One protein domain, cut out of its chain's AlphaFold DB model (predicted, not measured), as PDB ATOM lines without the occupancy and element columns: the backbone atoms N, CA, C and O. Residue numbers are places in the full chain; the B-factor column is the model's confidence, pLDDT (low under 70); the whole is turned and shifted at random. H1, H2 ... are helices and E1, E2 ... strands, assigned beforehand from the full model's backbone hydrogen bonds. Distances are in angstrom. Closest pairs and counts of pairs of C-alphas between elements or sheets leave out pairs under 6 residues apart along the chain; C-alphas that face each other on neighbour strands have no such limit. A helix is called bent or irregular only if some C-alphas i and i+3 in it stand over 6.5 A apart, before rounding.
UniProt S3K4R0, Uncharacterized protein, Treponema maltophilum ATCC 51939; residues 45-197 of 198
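Overview. This is residues 45 to 197 of the 198 residues of an uncharacterized protein of Treponema maltophilum ATCC 51939 (UniProt S3K4R0). A small sheet, E3 E4 E1 E8, is covered on one face by helix H1, with H2 folded back beside H1. Away from H1, past the other face of that sheet, lies a second, twisted sheet built round the long bent strand E5, whose hairpin with E6 reaches out to a tip, residues 106 to 111, that stands free. The printed part has 153 residues, with eight named strands followed by two named helices; the class is mixed, helices and strands. The first sheet is mixed, in the order E3 E4 E1 E8; the second is branched and antiparallel. The whole is compact, with a radius of gyration of the C-alphas of 16.2 A, and only just flat, spanning 45 by 42 by 23 A.

Arrangement. In the first sheet, E1, residues 52 to 57, is parallel to E8, residues 135 to 139, with N 55 and O 137 3.0 A apart. E4, residues 84 to 87, is antiparallel to E1, with N 87 and O 54 at 2.8 A, and forms a hairpin with E3, residues 78 to 81, with N 79 and O 86 at 2.8 A. H1, residues 160 to 178, is on one face of this sheet, in two layers, one of helix and one of strands. Its height over the sheet is 7.1 A, and it runs slantwise to the strands, at 48 degrees to E4 on the local plane. The closest C-alphas of H1 and E1 are those of Ala 170 and Gly 56, 5.1 A apart. H2, residues 184 to 196, touches H1 in a helical hairpin, at a shallow tilt of 20 degrees, opposite ways; Tyr 178 and Gly 184 have the closest C-alphas, 5.1 A apart. H2 only grazes the sheet, with residues 186 to 190. In H1 and H2 every O i to N i+4 pair is within hydrogen-bond range. In the branched sheet, E5, residues 95 to 106, bends by 57 degrees at residue 99. E2, residues 63 to 66, lies on one side of it, with N 65 and O 97 at 2.9 A; E6, residues 111 to 117, with N 103 and O 114 at 2.9 A, and E7, residues 127 to 129, with N 96 and O 128 at 2.8 A, lie on the other side. E2 and E3 are only just apart, at 8.2 A.

Along the chain. E1 begins at C-alpha 52 (129.951, 219.313, 191.797) and is 17.1 A long. E5 is 32.2 A long, ending at C-alpha 106 (131.526, 197.129, 164.746), and E6 is 19.6 A. H1 is 26.4 A and H2 18.9 A, ending at C-alpha 196 (106.266, 214.991, 191.004).

Size, cuts and confidence. The C-alphas of Glu 49 and Asn 109, the two farthest apart, are 50.5 A apart. The printed part has no cut. The links E2 to E3 and E8 to H1 are long. Mean pLDDT of the printed part is 75.7; 48 residues are under 70, among them 140 to 157.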
ATOM      1  N   LYS A  45     136.857 213.493 197.426       74.31
ATOM      2  CA  LYS A  45     136.987 214.698 198.250       74.31
ATOM      3  C   LYS A  45     135.930 215.695 197.812       74.31
ATOM      4  O   LYS A  45     135.804 215.916 196.616       74.31
ATOM      5  N   GLY A  46     135.225 216.301 198.759       82.88
ATOM      6  CA  GLY A  46     134.239 217.343 198.474       82.88
ATOM      7  C   GLY A  46     132.874 217.081 199.098       82.88
ATOM      8  O   GLY A  46     132.482 215.940 199.362       82.88
ATOM      9  N   THR A  47     132.153 218.167 199.325       90.12
ATOM     10  CA  THR A  47     130.831 218.217 199.949       90.12
ATOM     11  C   THR A  47     129.801 218.801 198.977       90.12
ATOM     12  O   THR A  47     130.177 219.473 198.012       90.12
ATOM     13  N   PRO A  48     128.498 218.554 199.188       93.19
ATOM     14  CA  PRO A  48     127.438 219.172 198.392       93.19
ATOM     15  C   PRO A  48     127.510 220.700 198.288       93.19
ATOM     16  O   PRO A  48     126.996 221.269 197.327       93.19
ATOM     17  N   GLU A  49     128.122 221.359 199.270       93.38
ATOM     18  CA  GLU A  49     128.202 222.812 199.386       93.38
ATOM     19  C   GLU A  49     129.360 223.431 198.591       93.38
ATOM     20  O   GLU A  49     129.284 224.606 198.231       93.38
ATOM     21  N   ASP A  50     130.421 222.671 198.303       94.38
ATOM     22  CA  ASP A  50     131.663 223.193 197.709       94.38
ATOM     23  C   ASP A  50     132.094 222.494 196.416       94.38
ATOM     24  O   ASP A  50     133.082 222.893 195.799       94.38
ATOM     25  N   SER A  51     131.370 221.458 196.002       92.56
ATOM     26  CA  SER A  51     131.769 220.600 194.892       92.56
ATOM     27  C   SER A  51     130.609 220.291 193.956       92.56
ATOM     28  O   SER A  51     129.437 220.525 194.259       92.56
ATOM     29  N   VAL A  52     130.934 219.727 192.798       90.69
ATOM     30  CA  VAL A  52     129.951 219.313 191.797       90.69
ATOM     31  C   VAL A  52     130.028 217.815 191.554       90.69
ATOM     32  O   VAL A  52     131.098 217.293 191.265       90.69
ATOM     33  N   VAL A  53     128.896 217.116 191.613       90.69
ATOM     34  CA  VAL A  53     128.800 215.721 191.162       90.69
ATOM     35  C   VAL A  53     127.952 215.648 189.900       90.69
ATOM     36  O   VAL A  53     126.826 216.141 189.851       90.69
ATOM     37  N   ILE A  54     128.496 214.997 188.879       88.00
ATOM     38  CA  ILE A  54     127.853 214.811 187.581       88.00
ATOM     39  C   ILE A  54     127.409 213.351 187.469       88.00
ATOM     40  O   ILE A  54     128.181 212.448 187.792       88.00
ATOM     41  N   TYR A  55     126.176 213.100 187.026       88.00
ATOM     42  CA  TYR A  55     125.623 211.750 186.841       88.00
ATOM     43  C   TYR A  55     124.786 211.669 185.565       88.00
ATOM     44  O   TYR A  55     124.121 212.641 185.238       88.00
ATOM     45  N   GLY A  56     124.725 210.533 184.863       83.94
ATOM     46  CA  GLY A  56     123.815 210.428 183.716       83.94
ATOM     47  C   GLY A  56     124.042 209.291 182.724       83.94
ATOM     48  O   GLY A  56     124.665 208.289 183.071       83.94
ATOM     49  N   GLY A  57     123.449 209.439 181.529       67.75
ATOM     50  CA  GLY A  57     123.318 208.414 180.484       67.75
ATOM     51  C   GLY A  57     124.498 208.363 179.505       67.75
ATOM     52  O   GLY A  57     124.743 209.309 178.768       67.75
ATOM     53  N   TRP A  58     125.160 207.205 179.504       58.59
ATOM     54  CA  TRP A  58     126.398 206.772 178.843       58.59
ATOM     55  C   TRP A  58     127.649 207.662 178.992       58.59
ATOM     56  O   TRP A  58     127.635 208.806 179.428       58.59
ATOM     57  N   ALA A  59     128.775 207.006 178.742       54.69
ATOM     58  CA  ALA A  59     130.051 207.088 179.415       54.69
ATOM     59  C   ALA A  59     131.139 206.861 178.363       54.69
ATOM     60  O   ALA A  59     131.491 205.730 178.040       54.69
ATOM     61  N   ALA A  60     131.622 207.955 177.804       45.12
ATOM     62  CA  ALA A  60     132.905 208.059 177.128       45.12
ATOM     63  C   ALA A  60     133.250 209.543 177.135       45.12
ATOM     64  O   ALA A  60     133.357 210.202 176.111       45.12
ATOM     65  N   VAL A  61     133.327 210.102 178.336       51.78
ATOM     66  CA  VAL A  61     134.422 211.025 178.529       51.78
ATOM     67  C   VAL A  61     135.502 210.103 179.024       51.78
ATOM     68  O   VAL A  61     135.471 209.613 180.155       51.78
ATOM     69  N   GLY A  62     136.350 209.707 178.088       57.91
ATOM     70  CA  GLY A  62     137.569 209.004 178.362       57.91
ATOM     71  C   GLY A  62     138.294 209.636 179.547       57.91
ATOM     72  O   GLY A  62     137.969 210.741 179.967       57.91
ATOM     73  N   LYS A  63     139.226 208.922 180.179       68.38
ATOM     74  CA  LYS A  63     139.777 209.361 181.466       68.38
ATOM     75  C   LYS A  63     140.191 210.831 181.374       68.38
ATOM     76  O   LYS A  63     140.897 211.208 180.440       68.38
ATOM     77  N   MET A  64     139.691 211.651 182.295       76.25
ATOM     78  CA  MET A  64     139.841 213.103 182.219       76.25
ATOM     79  C   MET A  64     140.725 213.612 183.327       76.25
ATOM     80  O   MET A  64     140.837 212.973 184.366       76.25
ATOM     81  N   PHE A  65     141.311 214.783 183.131       77.88
ATOM     82  CA  PHE A  65     142.064 215.488 184.153       77.88
ATOM     83  C   PHE A  65     141.638 216.945 184.224       77.88
ATOM     84  O   PHE A  65     141.254 217.536 183.217       77.88
ATOM     85  N   GLN A  66     141.738 217.536 185.409       78.75
ATOM     86  CA  GLN A  66     141.541 218.968 185.584       78.75
ATOM     87  C   GLN A  66     142.695 219.733 184.923       78.75
ATOM     88  O   GLN A  66     143.836 219.631 185.364       78.75
ATOM     89  N   ALA A  67     142.402 220.489 183.867       71.88
ATOM     90  CA  ALA A  67     143.381 221.174 183.029       71.88
ATOM     91  C   ALA A  67     143.815 222.544 183.572       71.88
ATOM     92  O   ALA A  67     144.916 222.997 183.277       71.88
ATOM     93  N   ASN A  68     142.983 223.209 184.373       70.88
ATOM     94  CA  ASN A  68     143.254 224.545 184.916       70.88
ATOM     95  C   ASN A  68     143.887 224.518 186.320       70.88
ATOM     96  O   ASN A  68     143.492 225.283 187.196       70.88
ATOM     97  N   THR A  69     144.853 223.631 186.554       64.94
ATOM     98  CA  THR A  69     145.509 223.475 187.862       64.94
ATOM     99  C   THR A  69     146.932 224.034 187.857       64.94
ATOM    100  O   THR A  69     147.676 223.873 186.894       64.94
ATOM    101  N   SER A  70     147.333 224.673 188.960       64.62
ATOM    102  CA  SER A  70     148.727 225.064 189.220       64.62
ATOM    103  C   SER A  70     149.583 223.910 189.769       64.62
ATOM    104  O   SER A  70     150.760 224.098 190.074       64.62
ATOM    105  N   LYS A  71     148.983 222.728 189.956       66.25
ATOM    106  CA  LYS A  71     149.596 221.501 190.487       66.25
ATOM    107  C   LYS A  71     149.513 220.378 189.453       66.25
ATOM    108  O   LYS A  71     149.036 220.578 188.343       66.25
ATOM    109  N   ALA A  72     149.952 219.178 189.829       64.00
ATOM    110  CA  ALA A  72     149.757 217.993 189.001       64.00
ATOM    111  C   ALA A  72     148.266 217.831 188.615       64.00
ATOM    112  O   ALA A  72     147.398 218.009 189.479       64.00
ATOM    113  N   PRO A  73     147.968 217.501 187.345       65.69
ATOM    114  CA  PRO A  73     146.622 217.198 186.871       65.69
ATOM    115  C   PRO A  73     145.903 216.202 187.779       65.69
ATOM    116  O   PRO A  73     146.395 215.094 187.992       65.69
ATOM    117  N   ASN A  74     144.742 216.587 188.316       67.50
ATOM    118  CA  ASN A  74     143.918 215.677 189.106       67.50
ATOM    119  C   ASN A  74     142.960 214.933 188.165       67.50
ATOM    120  O   ASN A  74     142.126 215.599 187.536       67.50
ATOM    121  N   PRO A  75     143.071 213.602 188.015       69.94
ATOM    122  CA  PRO A  75     142.148 212.863 187.178       69.94
ATOM    123  C   PRO A  75     140.730 212.933 187.757       69.94
ATOM    124  O   PRO A  75     140.525 212.691 188.943       69.94
ATOM    125  N   ALA A  76     139.739 213.235 186.921       72.75
ATOM    126  CA  ALA A  76     138.350 213.021 187.293       72.75
ATOM    127  C   ALA A  76     138.080 211.515 187.253       72.75
ATOM    128  O   ALA A  76     138.197 210.870 186.207       72.75
ATOM    129  N   SER A  77     137.741 210.944 188.404       73.75
ATOM    130  CA  SER A  77     137.311 209.554 188.483       73.75
ATOM    131  C   SER A  77     135.808 209.481 188.276       73.75
ATOM    132  O   SER A  77     135.054 210.169 188.964       73.75
ATOM    133  N   PHE A  78     135.388 208.626 187.349       76.88
ATOM    134  CA  PHE A  78     133.991 208.284 187.119       76.88
ATOM    135  C   PHE A  78     133.791 206.809 187.446       76.88
ATOM    136  O   PHE A  78     134.577 205.959 187.021       76.88
ATOM    137  N   TYR A  79     132.741 206.508 188.201       78.31
ATOM    138  CA  TYR A  79     132.222 205.156 188.305       78.31
ATOM    139  C   TYR A  79     131.219 204.945 187.181       78.31
ATOM    140  O   TYR A  79     130.248 205.693 187.067       78.31
ATOM    141  N   THR A  80     131.468 203.931 186.360       75.56
ATOM    142  CA  THR A  80     130.669 203.618 185.178       75.56
ATOM    143  C   THR A  80     130.187 202.184 185.278       75.56
ATOM    144  O   THR A  80     130.987 201.271 185.467       75.56
ATOM    145  N   GLU A  81     128.889 201.974 185.094       70.75
ATOM    146  CA  GLU A  81     128.302 200.643 184.998       70.75
ATOM    147  C   GLU A  81     127.285 200.645 183.853       70.75
ATOM    148  O   GLU A  81     126.321 201.405 183.861       70.75
ATOM    149  N   LYS A  82     127.477 199.774 182.855       72.19
ATOM    150  CA  LYS A  82     126.599 199.674 181.676       72.19
ATOM    151  C   LYS A  82     126.424 201.030 180.964       72.19
ATOM    152  O   LYS A  82     127.371 201.543 180.381       72.19
ATOM    153  N   ASP A  83     125.211 201.572 180.983       70.75
ATOM    154  CA  ASP A  83     124.764 202.756 180.256       70.75
ATOM    155  C   ASP A  83     124.694 204.013 181.132       70.75
ATOM    156  O   ASP A  83     124.050 204.985 180.747       70.75
ATOM    157  N   TRP A  84     125.332 204.027 182.305       78.88
ATOM    158  CA  TRP A  84     125.355 205.205 183.169       78.88
ATOM    159  C   TRP A  84     126.713 205.424 183.837       78.88
ATOM    160  O   TRP A  84     127.521 204.502 183.977       78.88
ATOM    161  N   SER A  85     126.949 206.663 184.264       81.75
ATOM    162  CA  SER A  85     128.130 207.035 185.044       81.75
ATOM    163  C   SER A  85     127.812 208.048 186.142       81.75
ATOM    164  O   SER A  85     126.788 208.736 186.094       81.75
ATOM    165  N   VAL A  86     128.692 208.123 187.142       87.25
ATOM    166  CA  VAL A  86     128.715 209.183 188.154       87.25
ATOM    167  C   VAL A  86     130.152 209.578 188.486       87.25
ATOM    168  O   VAL A  86     131.023 208.720 188.638       87.25
ATOM    169  N   SER A  87     130.413 210.875 188.599       86.38
ATOM    170  CA  SER A  87     131.730 211.402 188.944       86.38
ATOM    171  C   SER A  87     132.013 211.313 190.448       86.38
ATOM    172  O   SER A  87     131.106 211.295 191.283       86.38
ATOM    173  N   THR A  88     133.295 211.326 190.803       87.25
ATOM    174  CA  THR A  88     133.772 211.905 192.072       87.25
ATOM    175  C   THR A  88     133.388 213.390 192.150       87.25
ATOM    176  O   THR A  88     133.104 213.989 191.107       87.25
ATOM    177  N   PRO A  89     133.354 214.015 193.340       90.00
ATOM    178  CA  PRO A  89     133.112 215.445 193.420       90.00
ATOM    179  C   PRO A  89     134.215 216.223 192.695       90.00
ATOM    180  O   PRO A  89     135.411 215.974 192.856       90.00
ATOM    181  N   LEU A  90     133.777 217.141 191.850       87.12
ATOM    182  CA  LEU A  90     134.587 217.963 190.972       87.12
ATOM    183  C   LEU A  90     134.662 219.386 191.513       87.12
ATOM    184  O   LEU A  90     133.761 219.852 192.212       87.12
ATOM    185  N   VAL A  91     135.722 220.090 191.127       87.75
ATOM    186  CA  VAL A  91     135.887 221.507 191.447       87.75
ATOM    187  C   VAL A  91     134.849 222.304 190.650       87.75
ATOM    188  O   VAL A  91     134.824 222.167 189.421       87.75
ATOM    189  N   PRO A  92     134.013 223.139 191.293       89.12
ATOM    190  CA  PRO A  92     133.076 223.995 190.576       89.12
ATOM    191  C   PRO A  92     133.807 224.920 189.592       89.12
ATOM    192  O   PRO A  92     134.860 225.471 189.916       89.12
ATOM    193  N   GLY A  93     133.302 225.041 188.362       84.88
ATOM    194  CA  GLY A  93     133.975 225.781 187.282       84.88
ATOM    195  C   GLY A  93     135.288 225.144 186.793       84.88
ATOM    196  O   GLY A  93     136.004 225.724 185.971       84.88
ATOM    197  N   GLY A  94     135.646 223.957 187.289       83.31
ATOM    198  CA  GLY A  94     136.835 223.228 186.864       83.31
ATOM    199  C   GLY A  94     136.749 222.855 185.386       83.31
ATOM    200  O   GLY A  94     135.729 222.341 184.927       83.31
ATOM    201  N   ARG A  95     137.831 223.096 184.640       82.06
ATOM    202  CA  ARG A  95     137.946 222.686 183.235       82.06
ATOM    203  C   ARG A  95     138.650 221.345 183.184       82.06
ATOM    204  O   ARG A  95     139.774 221.228 183.663       82.06
ATOM    205  N   TYR A  96     138.010 220.356 182.588       80.31
ATOM    206  CA  TYR A  96     138.481 218.985 182.518       80.31
ATOM    207  C   TYR A  96     138.662 218.567 181.062       80.31
ATOM    208  O   TYR A  96     137.799 218.814 180.223       80.31
ATOM    209  N   ARG A  97     139.795 217.935 180.763       78.50
ATOM    210  CA  ARG A  97     140.156 217.472 179.418       78.50
ATOM    211  C   ARG A  97     140.374 215.978 179.402       78.50
ATOM    212  O   ARG A  97     140.892 215.413 180.362       78.50
ATOM    213  N   GLU A  98     140.002 215.353 178.299       77.12
ATOM    214  CA  GLU A  98     140.237 213.934 178.076       77.12
ATOM    215  C   GLU A  98     141.733 213.664 177.846       77.12
ATOM    216  O   GLU A  98     142.392 214.318 177.040       77.12
ATOM    217  N   TYR A  99     142.301 212.701 178.569       74.38
ATOM    218  CA  TYR A  99     143.663 212.216 178.330       74.38
ATOM    219  C   TYR A  99     143.697 210.821 177.705       74.38
ATOM    220  O   TYR A  99     144.761 210.390 177.246       74.38
ATOM    221  N   PHE A 100     142.566 210.111 177.685       72.50
ATOM    222  CA  PHE A 100     142.476 208.756 177.149       72.50
ATOM    223  C   PHE A 100     141.052 208.390 176.729       72.50
ATOM    224  O   PHE A 100     140.218 208.340 177.616       72.50
ATOM    225  N   ASP A 101     140.802 208.018 175.472       73.69
ATOM    226  CA  ASP A 101     139.499 207.528 174.976       73.69
ATOM    227  C   ASP A 101     139.609 206.135 174.329       73.69
ATOM    228  O   ASP A 101     140.672 205.738 173.838       73.69
ATOM    229  N   VAL A 102     138.500 205.390 174.308       65.94
ATOM    230  CA  VAL A 102     138.367 204.106 173.614       65.94
ATOM    231  C   VAL A 102     137.134 204.123 172.717       65.94
ATOM    232  O   VAL A 102     136.001 204.084 173.186       65.94
ATOM    233  N   SER A 103     137.356 204.055 171.406       67.62
ATOM    234  CA  SER A 103     136.293 203.933 170.407       67.62
ATOM    235  C   SER A 103     136.206 202.499 169.894       67.62
ATOM    236  O   SER A 103     137.172 201.986 169.330       67.62
ATOM    237  N   VAL A 104     135.030 201.876 169.997       62.22
ATOM    238  CA  VAL A 104     134.752 200.550 169.422       62.22
ATOM    239  C   VAL A 104     133.771 200.694 168.264       62.22
ATOM    240  O   VAL A 104     132.641 201.135 168.452       62.22
ATOM    241  N   VAL A 105     134.190 200.306 167.062       65.81
ATOM    242  CA  VAL A 105     133.348 200.305 165.858       65.81
ATOM    243  C   VAL A 105     133.149 198.866 165.401       65.81
ATOM    244  O   VAL A 105     134.119 198.149 165.166       65.81
ATOM    245  N   ASN A 106     131.893 198.443 165.268       67.38
ATOM    246  CA  ASN A 106     131.526 197.129 164.746       67.38
ATOM    247  C   ASN A 106     130.860 197.295 163.374       67.38
ATOM    248  O   ASN A 106     129.795 197.899 163.274       67.38
ATOM    249  N   THR A 107     131.477 196.753 162.325       69.44
ATOM    250  CA  THR A 107     130.936 196.757 160.952       69.44
ATOM    251  C   THR A 107     130.450 195.367 160.524       69.44
ATOM    252  O   THR A 107     130.580 194.981 159.364       69.44
ATOM    253  N   GLY A 108     129.934 194.577 161.470       74.56
ATOM    254  CA  GLY A 108     129.419 193.219 161.272       74.56
ATOM    255  C   GLY A 108     130.522 192.162 161.273       74.56
ATOM    256  O   GLY A 108     130.557 191.310 162.153       74.56
ATOM    257  N   ASN A 109     131.450 192.249 160.317       78.00
ATOM    258  CA  ASN A 109     132.517 191.252 160.140       78.00
ATOM    259  C   ASN A 109     133.827 191.617 160.852       78.00
ATOM    260  O   ASN A 109     134.722 190.782 160.962       78.00
ATOM    261  N   THR A 110     133.939 192.854 161.339       58.75
ATOM    262  CA  THR A 110     135.140 193.370 161.999       58.75
ATOM    263  C   THR A 110     134.735 194.219 163.192       58.75
ATOM    264  O   THR A 110     133.858 195.080 163.086       58.75
ATOM    265  N   VAL A 111     135.409 193.991 164.318       70.62
ATOM    266  CA  VAL A 111     135.375 194.877 165.482       70.62
ATOM    267  C   VAL A 111     136.708 195.612 165.539       70.62
ATOM    268  O   VAL A 111     137.759 194.992 165.687       70.62
ATOM    269  N   THR A 112     136.669 196.933 165.406       66.38
ATOM    270  CA  THR A 112     137.843 197.797 165.527       66.38
ATOM    271  C   THR A 112     137.778 198.557 166.841       66.38
ATOM    272  O   THR A 112     136.912 199.409 167.025       66.38
ATOM    273  N   THR A 113     138.728 198.279 167.730       75.56
ATOM    274  CA  THR A 113     138.943 199.048 168.960       75.56
ATOM    275  C   THR A 113     140.100 200.013 168.742       75.56
ATOM    276  O   THR A 113     141.221 199.588 168.474       75.56
ATOM    277  N   THR A 114     139.833 201.312 168.850       71.19
ATOM    278  CA  THR A 114     140.835 202.378 168.746       71.19
ATOM    279  C   THR A 114     141.055 202.998 170.115       71.19
ATOM    280  O   THR A 114     140.096 203.409 170.760       71.19
ATOM    281  N   TYR A 115     142.316 203.076 170.536       74.25
ATOM    282  CA  TYR A 115     142.730 203.746 171.765       74.25
ATOM    283  C   TYR A 115     143.322 205.107 171.412       74.25
ATOM    284  O   TYR A 115     144.292 205.179 170.655       74.25
ATOM    285  N   TYR A 116     142.768 206.173 171.973       71.44
ATOM    286  CA  TYR A 116     143.302 207.520 171.838       71.44
ATOM    287  C   TYR A 116     143.998 207.906 173.139       71.44
ATOM    288  O   TYR A 116     143.382 207.882 174.197       71.44
ATOM    289  N   VAL A 117     145.286 208.247 173.079       72.62
ATOM    290  CA  VAL A 117     146.064 208.709 174.237       72.62
ATOM    291  C   VAL A 117     146.486 210.150 173.973       72.62
ATOM    292  O   VAL A 117     147.342 210.398 173.129       72.62
ATOM    293  N   TYR A 118     145.896 211.097 174.700       71.19
ATOM    294  CA  TYR A 118     146.173 212.534 174.554       71.19
ATOM    295  C   TYR A 118     147.187 213.057 175.584       71.19
ATOM    296  O   TYR A 118     147.660 214.190 175.477       71.19
ATOM    297  N   GLY A 119     147.537 212.224 176.574       63.16
ATOM    298  CA  GLY A 119     148.470 212.560 177.650       63.16
ATOM    299  C   GLY A 119     147.917 213.603 178.630       63.16
ATOM    300  O   GLY A 119     146.876 214.214 178.406       63.16
ATOM    301  N   LEU A 120     148.632 213.833 179.735       66.31
ATOM    302  CA  LEU A 120     148.223 214.778 180.792       66.31
ATOM    303  C   LEU A 120     148.265 216.259 180.371       66.31
ATOM    304  O   LEU A 120     147.839 217.122 181.129       66.31
ATOM    305  N   ASN A 121     148.756 216.548 179.164       62.34
ATOM    306  CA  ASN A 121     148.710 217.881 178.564       62.34
ATOM    307  C   ASN A 121     147.429 218.096 177.736       62.34
ATOM    308  O   ASN A 121     147.171 219.217 177.302       62.34
ATOM    309  N   GLY A 122     146.622 217.043 177.535       58.91
ATOM    310  CA  GLY A 122     145.295 217.114 176.926       58.91
ATOM    311  C   GLY A 122     145.306 217.791 175.569       58.91
ATOM    312  O   GLY A 122     144.625 218.801 175.391       58.91
ATOM    313  N   ASN A 123     146.073 217.243 174.622       66.25
ATOM    314  CA  ASN A 123     146.036 217.696 173.232       66.25
ATOM    315  C   ASN A 123     144.789 217.129 172.527       66.25
ATOM    316  O   ASN A 123     144.879 216.338 171.592       66.25
ATOM    317  N   THR A 124     143.624 217.477 173.069       69.56
ATOM    318  CA  THR A 124     142.294 217.091 172.604       69.56
ATOM    319  C   THR A 124     141.398 218.324 172.600       69.56
ATOM    320  O   THR A 124     141.530 219.205 173.451       69.56
ATOM    321  N   GLU A 125     140.474 218.381 171.644       65.44
ATOM    322  CA  GLU A 125     139.388 219.368 171.629       65.44
ATOM    323  C   GLU A 125     138.239 218.963 172.574       65.44
ATOM    324  O   GLU A 125     137.342 219.762 172.828       65.44
ATOM    325  N   SER A 126     138.262 217.732 173.107       69.44
ATOM    326  CA  SER A 126     137.260 217.210 174.040       69.44
ATOM    327  C   SER A 126     137.492 217.764 175.448       69.44
ATOM    328  O   SER A 126     138.379 217.318 176.190       69.44
ATOM    329  N   GLU A 127     136.702 218.772 175.814       72.50
ATOM    330  CA  GLU A 127     136.772 219.426 177.116       72.50
ATOM    331  C   GLU A 127     135.403 219.713 177.713       72.50
ATOM    332  O   GLU A 127     134.497 220.178 177.022       72.50
ATOM    333  N   PHE A 128     135.266 219.492 179.020       76.19
ATOM    334  CA  PHE A 128     134.082 219.899 179.769       76.19
ATOM    335  C   PHE A 128     134.443 220.886 180.858       76.19
ATOM    336  O   PHE A 128     135.523 220.837 181.446       76.19
ATOM    337  N   ILE A 129     133.505 221.775 181.147       80.56
ATOM    338  CA  ILE A 129     133.589 222.688 182.275       80.56
ATOM    339  C   ILE A 129     132.505 222.256 183.254       80.56
ATOM    340  O   ILE A 129     131.334 222.161 182.885       80.56
ATOM    341  N   ALA A 130     132.904 221.925 184.480       82.69
ATOM    342  CA  ALA A 130     131.952 221.628 185.539       82.69
ATOM    343  C   ALA A 130     131.119 222.890 185.845       82.69
ATOM    344  O   ALA A 130     131.668 223.993 185.808       82.69
ATOM    345  N   PRO A 131     129.825 222.756 186.181       85.94
ATOM    346  CA  PRO A 131     129.015 223.868 186.669       85.94
ATOM    347  C   PRO A 131     129.729 224.703 187.742       85.94
ATOM    348  O   PRO A 131     130.443 224.171 188.588       85.94
ATOM    349  N   GLU A 132     129.540 226.021 187.720       87.56
ATOM    350  CA  GLU A 132     130.170 226.926 188.697       87.56
ATOM    351  C   GLU A 132     129.551 226.817 190.092       87.56
ATOM    352  O   GLU A 132     130.199 227.103 191.096       87.56
ATOM    353  N   LYS A 133     128.286 226.398 190.165       90.88
ATOM    354  CA  LYS A 133     127.559 226.240 191.420       90.88
ATOM    355  C   LYS A 133     127.669 224.799 191.913       90.88
ATOM    356  O   LYS A 133     127.395 223.872 191.154       90.88
ATOM    357  N   ALA A 134     127.987 224.626 193.190       93.88
ATOM    358  CA  ALA A 134     128.006 223.319 193.839       93.88
ATOM    359  C   ALA A 134     126.639 222.607 193.773       93.88
ATOM    360  O   ALA A 134     125.586 223.254 193.723       93.88
ATOM    361  N   GLY A 135     126.657 221.273 193.745       92.94
ATOM    362  CA  GLY A 135     125.456 220.440 193.701       92.94
ATOM    363  C   GLY A 135     125.566 219.220 192.785       92.94
ATOM    364  O   GLY A 135     126.650 218.842 192.339       92.94
ATOM    365  N   ILE A 136     124.422 218.588 192.520       93.00
ATOM    366  CA  ILE A 136     124.315 217.436 191.616       93.00
ATOM    367  C   ILE A 136     123.741 217.866 190.266       93.00
ATOM    368  O   ILE A 136     122.808 218.664 190.215       93.00
ATOM    369  N   TYR A 137     124.282 217.322 189.177       89.00
ATOM    370  CA  TYR A 137     123.880 217.695 187.822       89.00
ATOM    371  C   TYR A 137     123.682 216.466 186.946       89.00
ATOM    372  O   TYR A 137     124.588 215.639 186.801       89.00
ATOM    373  N   TYR A 138     122.494 216.377 186.342       86.19
ATOM    374  CA  TYR A 138     122.197 215.344 185.365       86.19
ATOM    375  C   TYR A 138     122.848 215.664 184.022       86.19
ATOM    376  O   TYR A 138     122.641 216.716 183.420       86.19
ATOM    377  N   TYR A 139     123.596 214.692 183.538       77.44
ATOM    378  CA  TYR A 139     124.292 214.659 182.275       77.44
ATOM    379  C   TYR A 139     123.531 213.703 181.342       77.44
ATOM    380  O   TYR A 139     123.861 212.528 181.193       77.44
ATOM    381  N   GLY A 140     122.404 214.178 180.808       66.62
ATOM    382  CA  GLY A 140     121.635 213.481 179.767       66.62
ATOM    383  C   GLY A 140     122.197 213.734 178.363       66.62
ATOM    384  O   GLY A 140     123.389 213.959 178.183       66.62
ATOM    385  N   ASP A 141     121.317 213.826 177.363       49.69
ATOM    386  CA  ASP A 141     121.665 214.143 175.964       49.69
ATOM    387  C   ASP A 141     122.150 215.605 175.733       49.69
ATOM    388  O   ASP A 141     122.357 216.022 174.593       49.69
ATOM    389  N   SER A 142     122.319 216.412 176.791       41.19
ATOM    390  CA  SER A 142     122.529 217.874 176.704       41.19
ATOM    391  C   SER A 142     123.939 218.323 176.300       41.19
ATOM    392  O   SER A 142     124.147 219.499 176.005       41.19
ATOM    393  N   LEU A 143     124.908 217.407 176.223       48.59
ATOM    394  CA  LEU A 143     126.280 217.717 175.813       48.59
ATOM    395  C   LEU A 143     126.670 217.025 174.505       48.59
ATOM    396  O   LEU A 143     127.686 216.344 174.390       48.59
ATOM    397  N   LEU A 144     125.897 217.346 173.466       42.75
ATOM    398  CA  LEU A 144     126.305 217.229 172.059       42.75
ATOM    399  C   LEU A 144     127.670 217.902 171.772       42.75
ATOM    400  O   LEU A 144     128.330 217.579 170.792       42.75
ATOM    401  N   ASN A 145     128.138 218.798 172.648       38.97
ATOM    402  CA  ASN A 145     129.435 219.468 172.509       38.97
ATOM    403  C   ASN A 145     130.623 218.685 173.101       38.97
ATOM    404  O   ASN A 145     131.760 219.034 172.805       38.97
ATOM    405  N   LEU A 146     130.381 217.643 173.910       42.69
ATOM    406  CA  LEU A 146     131.422 216.712 174.382       42.69
ATOM    407  C   LEU A 146     131.544 215.453 173.535       42.69
ATOM    408  O   LEU A 146     132.519 214.713 173.641       42.69
ATOM    409  N   GLN A 147     130.543 215.178 172.711       44.38
ATOM    410  CA  GLN A 147     130.627 214.074 171.783       44.38
ATOM    411  C   GLN A 147     131.660 214.432 170.717       44.38
ATOM    412  O   GLN A 147     131.559 215.475 170.064       44.38
ATOM    413  N   SER A 148     132.644 213.554 170.499       40.28
ATOM    414  CA  SER A 148     133.456 213.629 169.284       40.28
ATOM    415  C   SER A 148     132.509 213.812 168.090       40.28
ATOM    416  O   SER A 148     131.429 213.213 168.058       40.28
ATOM    417  N   LYS A 149     132.882 214.634 167.095       40.03
ATOM    418  CA  LYS A 149     132.046 214.933 165.906       40.03
ATOM    419  C   LYS A 149     131.395 213.694 165.258       40.03
ATOM    420  O   LYS A 149     130.415 213.838 164.535       40.03
ATOM    421  N   LYS A 150     131.919 212.487 165.513       38.09
ATOM    422  CA  LYS A 150     131.395 211.190 165.067       38.09
ATOM    423  C   LYS A 150     130.092 210.726 165.747       38.09
ATOM    424  O   LYS A 150     129.376 209.953 165.118       38.09
ATOM    425  N   ILE A 151     129.771 211.149 166.974       40.59
ATOM    426  CA  ILE A 151     128.645 210.594 167.767       40.59
ATOM    427  C   ILE A 151     127.394 211.501 167.756       40.59
ATOM    428  O   ILE A 151     126.294 211.036 168.055       40.59
ATOM    429  N   ASN A 152     127.519 212.732 167.242       42.38
ATOM    430  CA  ASN A 152     126.483 213.783 167.159       42.38
ATOM    431  C   ASN A 152     125.145 213.420 166.468       42.38
ATOM    432  O   ASN A 152     124.247 214.257 166.366       42.38
ATOM    433  N   ASN A 153     124.983 212.186 165.987       43.09
ATOM    434  CA  ASN A 153     123.787 211.714 165.296       43.09
ATOM    435  C   ASN A 153     122.851 210.840 166.152       43.09
ATOM    436  O   ASN A 153     121.821 210.415 165.633       43.09
ATOM    437  N   GLN A 154     123.149 210.565 167.431       47.47
ATOM    438  CA  GLN A 154     122.352 209.603 168.216       47.47
ATOM    439  C   GLN A 154     121.167 210.181 169.021       47.47
ATOM    440  O   GLN A 154     120.281 209.406 169.376       47.47
ATOM    441  N   SER A 155     121.066 211.494 169.281       51.31
ATOM    442  CA  SER A 155     120.116 212.006 170.301       51.31
ATOM    443  C   SER A 155     118.854 212.742 169.816       51.31
ATOM    444  O   SER A 155     118.175 213.379 170.617       51.31
ATOM    445  N   LYS A 156     118.468 212.687 168.536       54.22
ATOM    446  CA  LYS A 156     117.439 213.634 168.046       54.22
ATOM    447  C   LYS A 156     115.963 213.293 168.332       54.22
ATOM    448  O   LYS A 156     115.131 214.158 168.099       54.22
ATOM    449  N   ASN A 157     115.617 212.115 168.871       59.03
ATOM    450  CA  ASN A 157     114.211 211.658 168.947       59.03
ATOM    451  C   ASN A 157     113.760 211.102 170.321       59.03
ATOM    452  O   ASN A 157     113.105 210.059 170.365       59.03
ATOM    453  N   LYS A 158     114.076 211.754 171.450       70.31
ATOM    454  CA  LYS A 158     113.488 211.390 172.760       70.31
ATOM    455  C   LYS A 158     112.406 212.376 173.200       70.31
ATOM    456  O   LYS A 158     112.551 213.586 173.064       70.31
ATOM    457  N   THR A 159     111.315 211.850 173.752       81.12
ATOM    458  CA  THR A 159     110.238 212.627 174.390       81.12
ATOM    459  C   THR A 159     110.647 213.110 175.786       81.12
ATOM    460  O   THR A 159     111.499 212.501 176.431       81.12
ATOM    461  N   ALA A 160     109.983 214.149 176.305       80.81
ATOM    462  CA  ALA A 160     110.213 214.643 177.669       80.81
ATOM    463  C   ALA A 160     110.046 213.544 178.737       80.81
ATOM    464  O   ALA A 160     110.833 213.461 179.676       80.81
ATOM    465  N   LYS A 161     109.069 212.648 178.550       84.25
ATOM    466  CA  LYS A 161     108.864 211.491 179.427       84.25
ATOM    467  C   LYS A 161     110.066 210.541 179.411       84.25
ATOM    468  O   LYS A 161     110.521 210.127 180.467       84.25
ATOM    469  N   GLN A 162     110.601 210.234 178.230       83.25
ATOM    470  CA  GLN A 162     111.782 209.374 178.106       83.25
ATOM    471  C   GLN A 162     113.020 210.009 178.747       83.25
ATOM    472  O   GLN A 162     113.750 209.319 179.446       83.25
ATOM    473  N   LEU A 163     113.223 211.319 178.581       81.12
ATOM    474  CA  LEU A 163     114.325 212.036 179.234       81.12
ATOM    475  C   LEU A 163     114.211 211.990 180.765       81.12
ATOM    476  O   LEU A 163     115.202 211.758 181.454       81.12
ATOM    477  N   ARG A 164     112.995 212.154 181.296       85.62
ATOM    478  CA  ARG A 164     112.719 212.033 182.733       85.62
ATOM    479  C   ARG A 164     112.976 210.618 183.250       85.62
ATOM    480  O   ARG A 164     113.587 210.452 184.303       85.62
ATOM    481  N   ASP A 165     112.524 209.603 182.518       87.62
ATOM    482  CA  ASP A 165     112.731 208.196 182.875       87.62
ATOM    483  C   ASP A 165     114.228 207.824 182.850       87.62
ATOM    484  O   ASP A 165     114.708 207.125 183.750       87.62
ATOM    485  N   ASP A 166     114.980 208.348 181.876       84.44
ATOM    486  CA  ASP A 166     116.435 208.193 181.775       84.44
ATOM    487  C   ASP A 166     117.154 208.845 182.972       84.44
ATOM    488  O   ASP A 166     118.026 208.221 183.589       84.44
ATOM    489  N   GLU A 167     116.768 210.068 183.360       87.75
ATOM    490  CA  GLU A 167     117.320 210.737 184.545       87.75
ATOM    491  C   GLU A 167     116.992 209.963 185.828       87.75
ATOM    492  O   GLU A 167     117.882 209.701 186.639       87.75
ATOM    493  N   LEU A 168     115.741 209.525 186.000       90.94
ATOM    494  CA  LEU A 168     115.319 208.727 187.154       90.94
ATOM    495  C   LEU A 168     116.116 207.426 187.277       90.94
ATOM    496  O   LEU A 168     116.454 207.006 188.391       90.94
ATOM    497  N   LYS A 169     116.422 206.770 186.154       89.62
ATOM    498  CA  LYS A 169     117.273 205.579 186.134       89.62
ATOM    499  C   LYS A 169     118.696 205.916 186.587       89.62
ATOM    500  O   LYS A 169     119.224 205.229 187.464       89.62
ATOM    501  N   ALA A 170     119.291 206.978 186.048       88.12
ATOM    502  CA  ALA A 170     120.636 207.412 186.419       88.12
ATOM    503  C   ALA A 170     120.727 207.825 187.899       88.12
ATOM    504  O   ALA A 170     121.648 207.403 188.597       88.12
ATOM    505  N   LEU A 171     119.737 208.560 188.412       91.69
ATOM    506  CA  LEU A 171     119.652 208.967 189.816       91.69
ATOM    507  C   LEU A 171     119.616 207.783 190.775       91.69
ATOM    508  O   LEU A 171     120.338 207.779 191.769       91.69
ATOM    509  N   LYS A 172     118.798 206.763 190.485       92.38
ATOM    510  CA  LYS A 172     118.726 205.552 191.321       92.38
ATOM    511  C   LYS A 172     120.089 204.883 191.436       92.38
ATOM    512  O   LYS A 172     120.456 204.406 192.508       92.38
ATOM    513  N   ASN A 173     120.837 204.861 190.343       90.00
ATOM    514  CA  ASN A 173     122.156 204.260 190.306       90.00
ATOM    515  C   ASN A 173     123.215 205.123 191.009       90.00
ATOM    516  O   ASN A 173     123.933 204.613 191.867       90.00
ATOM    517  N   ALA A 174     123.249 206.430 190.748       90.44
ATOM    518  CA  ALA A 174     124.138 207.363 191.438       90.44
ATOM    519  C   ALA A 174     123.876 207.387 192.956       90.44
ATOM    520  O   ALA A 174     124.810 207.355 193.759       90.44
ATOM    521  N   TYR A 175     122.606 207.320 193.369       92.88
ATOM    522  CA  TYR A 175     122.227 207.194 194.774       92.88
ATOM    523  C   TYR A 175     122.815 205.935 195.417       92.88
ATOM    524  O   TYR A 175     123.282 206.007 196.544       92.88
ATOM    525  N   ARG A 176     122.875 204.787 194.726       90.06
ATOM    526  CA  ARG A 176     123.505 203.569 195.283       90.06
ATOM    527  C   ARG A 176     124.988 203.763 195.602       90.06
ATOM    528  O   ARG A 176     125.481 203.131 196.534       90.06
ATOM    529  N   VAL A 177     125.681 204.619 194.850       89.06
ATOM    530  CA  VAL A 177     127.084 204.982 195.096       89.06
ATOM    531  C   VAL A 177     127.194 205.898 196.308       89.06
ATOM    532  O   VAL A 177     127.974 205.632 197.219       89.06
ATOM    533  N   TYR A 178     126.353 206.928 196.362       90.94
ATOM    534  CA  TYR A 178     126.466 208.009 197.338       90.94
ATOM    535  C   TYR A 178     125.536 207.897 198.558       90.94
ATOM    536  O   TYR A 178     125.550 208.788 199.407       90.94
ATOM    537  N   ALA A 179     124.760 206.815 198.702       90.25
ATOM    538  CA  ALA A 179     123.688 206.686 199.701       90.25
ATOM    539  C   ALA A 179     124.136 206.961 201.143       90.25
ATOM    540  O   ALA A 179     123.361 207.480 201.941       90.25
ATOM    541  N   LYS A 180     125.378 206.600 201.481       89.44
ATOM    542  CA  LYS A 180     125.958 206.747 202.827       89.44
ATOM    543  C   LYS A 180     126.876 207.968 202.958       89.44
ATOM    544  O   LYS A 180     127.772 207.973 203.793       89.44
ATOM    545  N   THR A 181     126.684 208.976 202.116       90.44
ATOM    546  CA  THR A 181     127.487 210.206 202.102       90.44
ATOM    547  C   THR A 181     126.583 211.433 202.225       90.44
ATOM    548  O   THR A 181     125.361 211.324 202.097       90.44
ATOM    549  N   ALA A 182     127.180 212.616 202.394       92.12
ATOM    550  CA  ALA A 182     126.462 213.894 202.379       92.12
ATOM    551  C   ALA A 182     125.703 214.155 201.059       92.12
ATOM    552  O   ALA A 182     124.739 214.912 201.037       92.12
ATOM    553  N   TRP A 183     126.077 213.479 199.969       93.62
ATOM    554  CA  TRP A 183     125.423 213.593 198.663       93.62
ATOM    555  C   TRP A 183     124.116 212.799 198.560       93.62
ATOM    556  O   TRP A 183     123.244 213.145 197.763       93.62
ATOM    557  N   GLY A 184     123.954 211.737 199.359       93.81
ATOM    558  CA  GLY A 184     122.781 210.856 199.323       93.81
ATOM    559  C   GLY A 184     121.437 211.600 199.419       93.81
ATOM    560  O   GLY A 184     120.555 211.341 198.594       93.81
ATOM    561  N   PRO A 185     121.266 212.547 200.364       95.81
ATOM    562  CA  PRO A 185     120.069 213.381 200.457       95.81
ATOM    563  C   PRO A 185     119.743 214.180 199.190       95.81
ATOM    564  O   PRO A 185     118.573 214.230 198.818       95.81
ATOM    565  N   LEU A 186     120.739 214.746 198.495       95.62
ATOM    566  CA  LEU A 186     120.514 215.519 197.264       95.62
ATOM    567  C   LEU A 186     119.977 214.625 196.144       95.62
ATOM    568  O   LEU A 186     118.979 214.955 195.506       95.62
ATOM    569  N   PHE A 187     120.592 213.456 195.948       95.25
ATOM    570  CA  PHE A 187     120.116 212.478 194.967       95.25
ATOM    571  C   PHE A 187     118.690 212.019 195.274       95.25
ATOM    572  O   PHE A 187     117.865 211.884 194.370       95.25
ATOM    573  N   LYS A 188     118.378 211.805 196.556       95.50
ATOM    574  CA  LYS A 188     117.028 211.445 196.989       95.50
ATOM    575  C   LYS A 188     116.024 212.565 196.718       95.50
ATOM    576  O   LYS A 188     114.962 212.274 196.178       95.50
ATOM    577  N   ALA A 189     116.359 213.813 197.042       95.69
ATOM    578  CA  ALA A 189     115.496 214.964 196.792       95.69
ATOM    579  C   ALA A 189     115.176 215.113 195.297       95.69
ATOM    580  O   ALA A 189     114.005 215.155 194.927       95.69
ATOM    581  N   ARG A 190     116.193 215.049 194.430       95.00
ATOM    582  CA  ARG A 190     116.013 215.150 192.974       95.00
ATOM    583  C   ARG A 190     115.160 214.018 192.392       95.00
ATOM    584  O   ARG A 190     114.354 214.251 191.496       95.00
ATOM    585  N   MET A 191     115.277 212.795 192.920       94.75
ATOM    586  CA  MET A 191     114.380 211.696 192.529       94.75
ATOM    587  C   MET A 191     112.916 211.988 192.864       94.75
ATOM    588  O   MET A 191     112.039 211.627 192.084       94.75
ATOM    589  N   GLU A 192     112.640 212.591 194.020       93.75
ATOM    590  CA  GLU A 192     111.273 212.950 194.406       93.75
ATOM    591  C   GLU A 192     110.741 214.127 193.584       93.75
ATOM    592  O   GLU A 192     109.579 214.106 193.189       93.75
ATOM    593  N   GLU A 193     111.579 215.108 193.244       92.25
ATOM    594  CA  GLU A 193     111.209 216.191 192.323       92.25
ATOM    595  C   GLU A 193     110.738 215.641 190.973       92.25
ATOM    596  O   GLU A 193     109.614 215.915 190.560       92.25
ATOM    597  N   LEU A 194     111.538 214.783 190.330       89.44
ATOM    598  CA  LEU A 194     111.203 214.222 189.017       89.44
ATOM    599  C   LEU A 194     109.930 213.376 189.019       89.44
ATOM    600  O   LEU A 194     109.194 213.366 188.036       89.44
ATOM    601  N   LYS A 195     109.647 212.654 190.108       86.31
ATOM    602  CA  LYS A 195     108.393 211.892 190.235       86.31
ATOM    603  C   LYS A 195     107.163 212.797 190.303       86.31
ATOM    604  O   LYS A 195     106.079 212.357 189.932       86.31
ATOM    605  N   ASN A 196     107.334 214.019 190.803       86.56
ATOM    606  CA  ASN A 196     106.266 214.991 191.004       86.56
ATOM    607  C   ASN A 196     106.125 215.986 189.844       86.56
ATOM    608  O   ASN A 196     105.128 216.709 189.780       86.56
ATOM    609  N   GLU A 197     107.091 216.034 188.925       79.06
ATOM    610  CA  GLU A 197     106.931 216.762 187.672       79.06
ATOM    611  C   GLU A 197     105.753 216.159 186.884       79.06
ATOM    612  O   GLU A 197     105.629 214.939 186.755       79.06
TER     613      GLU A 197